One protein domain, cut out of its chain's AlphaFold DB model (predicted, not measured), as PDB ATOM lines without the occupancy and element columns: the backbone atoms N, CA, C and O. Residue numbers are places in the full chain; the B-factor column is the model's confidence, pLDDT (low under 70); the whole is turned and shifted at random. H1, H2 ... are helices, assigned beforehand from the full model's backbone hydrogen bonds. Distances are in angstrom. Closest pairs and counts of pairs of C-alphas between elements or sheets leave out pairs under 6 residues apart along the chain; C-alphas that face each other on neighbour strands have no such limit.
ATOM      1  N   GLY A  12     -50.065 -23.788  10.766       94.75
ATOM      2  CA  GLY A  12     -48.744 -23.346  10.317       94.75
ATOM      3  C   GLY A  12     -48.336 -23.858   8.933       94.75
ATOM      4  O   GLY A  12     -47.412 -23.299   8.346       94.75
ATOM      5  N   GLU A  13     -49.039 -24.845   8.371       95.12
ATOM      6  CA  GLU A  13     -48.738 -25.371   7.036       95.12
ATOM      7  C   GLU A  13     -49.501 -24.642   5.928       95.12
ATOM      8  O   GLU A  13     -50.646 -24.210   6.095       95.12
ATOM      9  N   CYS A  14     -48.874 -24.553   4.753       94.62
ATOM     10  CA  CYS A  14     -49.529 -24.065   3.544       94.62
ATOM     11  C   CYS A  14     -50.453 -25.140   2.962       94.62
ATOM     12  O   CYS A  14     -50.009 -26.244   2.641       94.62
ATOM     13  N   THR A  15     -51.721 -24.796   2.738       94.75
ATOM     14  CA  THR A  15     -52.740 -25.700   2.184       94.75
ATOM     15  C   THR A  15     -52.338 -26.306   0.839       94.75
ATOM     16  O   THR A  15     -52.477 -27.512   0.650       94.75
ATOM     17  N   GLN A  16     -51.792 -25.507  -0.081       92.88
ATOM     18  CA  GLN A  16     -51.380 -25.985  -1.407       92.88
ATOM     19  C   GLN A  16     -50.131 -26.870  -1.353       92.88
ATOM     20  O   GLN A  16     -50.091 -27.912  -2.005       92.88
ATOM     21  N   CYS A  17     -49.123 -26.505  -0.558       92.56
ATOM     22  CA  CYS A  17     -47.898 -27.303  -0.458       92.56
ATOM     23  C   CYS A  17     -48.145 -28.629   0.254       92.56
ATOM     24  O   CYS A  17     -47.632 -29.667  -0.165       92.56
ATOM     25  N   TRP A  18     -49.009 -28.619   1.267       95.06
ATOM     26  CA  TRP A  18     -49.479 -29.836   1.906       95.06
ATOM     27  C   TRP A  18     -50.247 -30.732   0.927       95.06
ATOM     28  O   TRP A  18     -49.982 -31.933   0.838       95.06
ATOM     29  N   PHE A  19     -51.147 -30.151   0.129       94.31
ATOM     30  CA  PHE A  19     -51.864 -30.890  -0.906       94.31
ATOM     31  C   PHE A  19     -50.905 -31.499  -1.936       94.31
ATOM     32  O   PHE A  19     -51.026 -32.675  -2.261       94.31
ATOM     33  N   HIS A  20     -49.894 -30.756  -2.391       92.31
ATOM     34  CA  HIS A  20     -48.850 -31.285  -3.272       92.31
ATOM     35  C   HIS A  20     -48.089 -32.463  -2.655       92.31
ATOM     36  O   HIS A  20     -47.830 -33.448  -3.345       92.31
ATOM     37  N   ALA A  21     -47.755 -32.398  -1.365       92.19
ATOM     38  CA  ALA A  21     -47.019 -33.461  -0.685       92.19
ATOM     39  C   ALA A  21     -47.822 -34.771  -0.575       92.19
ATOM     40  O   ALA A  21     -47.255 -35.855  -0.708       92.19
ATOM     41  N   TYR A  22     -49.140 -34.687  -0.361       94.44
ATOM     42  CA  TYR A  22     -49.986 -35.859  -0.074       94.44
ATOM     43  C   TYR A  22     -50.968 -36.249  -1.187       94.44
ATOM     44  O   TYR A  22     -51.581 -37.314  -1.113       94.44
ATOM     45  N   ALA A  23     -51.120 -35.414  -2.210       94.81
ATOM     46  CA  ALA A  23     -51.971 -35.618  -3.381       94.81
ATOM     47  C   ALA A  23     -51.281 -35.111  -4.664       94.81
ATOM     48  O   ALA A  23     -51.913 -34.535  -5.545       94.81
ATOM     49  N   SER A  24     -49.966 -35.345  -4.783       91.19
ATOM     50  CA  SER A  24     -49.140 -34.948  -5.942       91.19
ATOM     51  C   SER A  24     -49.749 -35.365  -7.285       91.19
ATOM     52  O   SER A  24     -49.688 -34.636  -8.274       91.19
ATOM     53  N   ARG A  25     -50.391 -36.538  -7.324       92.25
ATOM     54  CA  ARG A  25     -50.998 -37.068  -8.544       92.25
ATOM     55  C   ARG A  25     -52.209 -36.244  -8.986       92.25
ATOM     56  O   ARG A  25     -52.332 -35.950 -10.168       92.25
ATOM     57  N   GLU A  26     -53.073 -35.853  -8.054       93.31
ATOM     58  CA  GLU A  26     -54.184 -34.933  -8.302       93.31
ATOM     59  C   GLU A  26     -53.688 -33.520  -8.625       93.31
ATOM     60  O   GLU A  26     -54.173 -32.904  -9.572       93.31
ATOM     61  N   ALA A  27     -52.694 -33.032  -7.883       91.69
ATOM     62  CA  ALA A  27     -52.111 -31.711  -8.078       91.69
ATOM     63  C   ALA A  27     -51.495 -31.521  -9.474       91.69
ATOM     64  O   ALA A  27     -51.548 -30.434 -10.044       91.69
ATOM     65  N   HIS A  28     -50.934 -32.589 -10.042       92.75
ATOM     66  CA  HIS A  28     -50.289 -32.566 -11.352       92.75
ATOM     67  C   HIS A  28     -51.132 -33.197 -12.468       92.75
ATOM     68  O   HIS A  28     -50.635 -33.369 -13.578       92.75
ATOM     69  N   ALA A  29     -52.408 -33.516 -12.221       92.38
ATOM     70  CA  ALA A  29     -53.258 -34.213 -13.190       92.38
ATOM     71  C   ALA A  29     -53.434 -33.455 -14.523       92.38
ATOM     72  O   ALA A  29     -53.653 -34.081 -15.558       92.38
ATOM     73  N   GLY A  30     -53.329 -32.122 -14.507       89.69
ATOM     74  CA  GLY A  30     -53.416 -31.267 -15.697       89.69
ATOM     75  C   GLY A  30     -52.069 -30.860 -16.302       89.69
ATOM     76  O   GLY A  30     -52.049 -30.115 -17.280       89.69
ATOM     77  N   LEU A  31     -50.949 -31.298 -15.724       93.31
ATOM     78  CA  LEU A  31     -49.620 -30.920 -16.196       93.31
ATOM     79  C   LEU A  31     -49.109 -31.894 -17.256       93.31
ATOM     80  O   LEU A  31     -49.357 -33.100 -17.220       93.31
ATOM     81  N   ARG A  32     -48.347 -31.359 -18.209       92.44
ATOM     82  CA  ARG A  32     -47.658 -32.163 -19.218       92.44
ATOM     83  C   ARG A  32     -46.459 -32.884 -18.591       92.44
ATOM     84  O   ARG A  32     -45.900 -32.408 -17.600       92.44
ATOM     85  N   PRO A  33     -45.989 -33.993 -19.189       91.19
ATOM     86  CA  PRO A  33     -44.754 -34.631 -18.749       91.19
ATOM     87  C   PRO A  33     -43.595 -33.626 -18.700       91.19
ATOM     88  O   PRO A  33     -43.319 -32.952 -19.692       91.19
ATOM     89  N   ARG A  34     -42.903 -33.567 -17.553       87.94
ATOM     90  CA  ARG A  34     -41.773 -32.655 -17.274       87.94
ATOM     91  C   ARG A  34     -42.121 -31.157 -17.283       87.94
ATOM     92  O   ARG A  34     -41.223 -30.335 -17.420       87.94
ATOM     93  N   GLN A  35     -43.398 -30.796 -17.167       93.44
ATOM     94  CA  GLN A  35     -43.804 -29.409 -16.960       93.44
ATOM     95  C   GLN A  35     -43.662 -29.040 -15.484       93.44
ATOM     96  O   GLN A  35     -44.229 -29.714 -14.623       93.44
ATOM     97  N   ASP A  36     -42.966 -27.942 -15.203       91.62
ATOM     98  CA  ASP A  36     -42.920 -27.385 -13.856       91.62
ATOM     99  C   ASP A  36     -44.296 -26.857 -13.442       91.62
ATOM    100  O   ASP A  36     -44.977 -26.164 -14.207       91.62
ATOM    101  N   CYS A  37     -44.711 -27.165 -12.211       91.56
ATOM    102  CA  CYS A  37     -45.952 -26.632 -11.669       91.56
ATOM    103  C   CYS A  37     -45.777 -25.136 -11.350       91.56
ATOM    104  O   CYS A  37     -44.984 -24.803 -10.460       91.56
ATOM    105  N   PRO A  38     -46.522 -24.225 -12.005       90.56
ATOM    106  CA  PRO A  38     -46.323 -22.788 -11.841       90.56
ATOM    107  C   PRO A  38     -46.570 -22.321 -10.403       90.56
ATOM    108  O   PRO A  38     -45.823 -21.490  -9.904       90.56
ATOM    109  N   GLN A  39     -47.557 -22.903  -9.713       89.12
ATOM    110  CA  GLN A  39     -47.870 -22.589  -8.312       89.12
ATOM    111  C   GLN A  39     -46.726 -22.982  -7.369       89.12
ATOM    112  O   GLN A  39     -46.364 -22.228  -6.472       89.12
ATOM    113  N   CYS A  40     -46.120 -24.151  -7.597       88.44
ATOM    114  CA  CYS A  40     -44.981 -24.613  -6.807       88.44
ATOM    115  C   CYS A  40     -43.764 -23.703  -7.015       88.44
ATOM    116  O   CYS A  40     -43.136 -23.265  -6.055       88.44
ATOM    117  N   VAL A  41     -43.458 -23.374  -8.275       92.38
ATOM    118  CA  VAL A  41     -42.346 -22.480  -8.627       92.38
ATOM    119  C   VAL A  41     -42.544 -21.087  -8.032       92.38
ATOM    120  O   VAL A  41     -41.584 -20.507  -7.528       92.38
ATOM    121  N   ASP A  42     -43.766 -20.560  -8.078       93.06
ATOM    122  CA  ASP A  42     -44.111 -19.276  -7.472       93.06
ATOM    123  C   ASP A  42     -43.875 -19.295  -5.957       93.06
ATOM    124  O   ASP A  42     -43.115 -18.475  -5.450       93.06
ATOM    125  N   HIS A  43     -44.405 -20.297  -5.249       92.12
ATOM    126  CA  HIS A  43     -44.215 -20.423  -3.804       92.12
ATOM    127  C   HIS A  43     -42.746 -20.611  -3.401       92.12
ATOM    128  O   HIS A  43     -42.313 -20.061  -2.391       92.12
ATOM    129  N   MET A  44     -41.950 -21.347  -4.182       88.19
ATOM    130  CA  MET A  44     -40.516 -21.490  -3.902       88.19
ATOM    131  C   MET A  44     -39.746 -20.172  -4.058       88.19
ATOM    132  O   MET A  44     -38.756 -19.967  -3.361       88.19
ATOM    133  N   LYS A  45     -40.172 -19.289  -4.969       94.69
ATOM    134  CA  LYS A  45     -39.499 -18.006  -5.233       94.69
ATOM    135  C   LYS A  45     -39.993 -16.881  -4.328       94.69
ATOM    136  O   LYS A  45     -39.190 -16.080  -3.864       94.69
ATOM    137  N   ASN A  46     -41.300 -16.826  -4.100       93.81
ATOM    138  CA  ASN A  46     -41.988 -15.704  -3.462       93.81
ATOM    139  C   ASN A  46     -42.488 -16.035  -2.047       93.81
ATOM    140  O   ASN A  46     -42.969 -15.154  -1.336       93.81
ATOM    141  N   GLY A  47     -42.360 -17.292  -1.619       90.81
ATOM    142  CA  GLY A  47     -42.917 -17.777  -0.364       90.81
ATOM    143  C   GLY A  47     -44.424 -18.025  -0.445       90.81
ATOM    144  O   GLY A  47     -45.050 -17.957  -1.501       90.81
ATOM    145  N   HIS A  48     -45.016 -18.342   0.705       90.94
ATOM    146  CA  HIS A  48     -46.434 -18.678   0.793       90.94
ATOM    147  C   HIS A  48     -47.288 -17.451   1.138       90.94
ATOM    148  O   HIS A  48     -47.028 -16.790   2.149       90.94
ATOM    149  N   PRO A  49     -48.370 -17.187   0.387       91.06
ATOM    150  CA  PRO A  49     -49.396 -16.239   0.796       91.06
ATOM    151  C   PRO A  49     -49.961 -16.575   2.184       91.06
ATOM    152  O   PRO A  49     -50.372 -17.705   2.444       91.06
ATOM    153  N   ALA A  50     -50.069 -15.575   3.064       92.88
ATOM    154  CA  ALA A  50     -50.527 -15.772   4.445       92.88
ATOM    155  C   ALA A  50     -51.952 -16.348   4.558       92.88
ATOM    156  O   ALA A  50     -52.278 -16.990   5.551       92.88
ATOM    157  N   HIS A  51     -52.805 -16.136   3.550       93.94
ATOM    158  CA  HIS A  51     -54.161 -16.695   3.518       93.94
ATOM    159  C   HIS A  51     -54.192 -18.198   3.189       93.94
ATOM    160  O   HIS A  51     -55.220 -18.837   3.387       93.94
ATOM    161  N   LEU A  52     -53.089 -18.759   2.686       94.06
ATOM    162  CA  LEU A  52     -52.947 -20.194   2.443       94.06
ATOM    163  C   LEU A  52     -52.345 -20.932   3.638       94.06
ATOM    164  O   LEU A  52     -52.343 -22.158   3.639       94.06
ATOM    165  N   ILE A  53     -51.821 -20.213   4.629       95.62
ATOM    166  CA  ILE A  53     -51.316 -20.812   5.861       95.62
ATOM    167  C   ILE A  53     -52.496 -21.091   6.786       95.62
ATOM    168  O   ILE A  53     -53.262 -20.185   7.125       95.62
TER     169      ILE A  53
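What this domain is: This is residues 12 to 53 of the 55 residues of the protein "PRL2-8" of Streptomyces sp. TSRI0384-2 (UniProt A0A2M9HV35). The chain makes an open ring of three short helices with few contacts between them: H3 on one side, H1 and then H2 on the opposite side, and residues 29 to 35 sticking out at one end. The first and last residues of the printed part come together at the other end, with the C-alphas of Gly 12 and Ile 53 5.7 A apart. The printed part has 42 residues, with helices H1, H2 and H3 in chain order and no named strand: all helix. It is only just compact, close to loose, with a radius of gyration of the C-alphas of 10.6 A, and spans 30 by 20 by 12 A.

Where its parts are: H3, residues 38 to 46, is 11.8 A long and ends at C-alpha 46 (-41.988, -15.704, -3.462). H1, residues 15 to 22, is 10.8 A long and begins at C-alpha 15 (-52.740, -25.700, 2.184). H2, residues 24 to 27, is 4.9 A long.

How they stand to each other: H3 and H1 are close but not clearly touching; their closest C-alphas, of Cys 40 and Cys 17, are 7.5 A apart. They run opposite ways at a steep tilt of 63 degrees. H1 and H2 are also close but not clearly touching, with the closest C-alphas, of His 20 and Ala 27, 5.8 A apart. H2 and H3 are apart. In H1 and H3 every O i to N i+4 pair is within hydrogen-bond range; H2 is too short for such a pair.

The domain as a whole: The two C-alphas farthest apart, of Gly 12 and Pro 33, are 31.4 A apart. The printed part has no cut. The link from H1 to H2 is tight, and that from H2 to H3, 10 residues, is short. Mean pLDDT of the printed part is 92.5, and no printed residue is under 70.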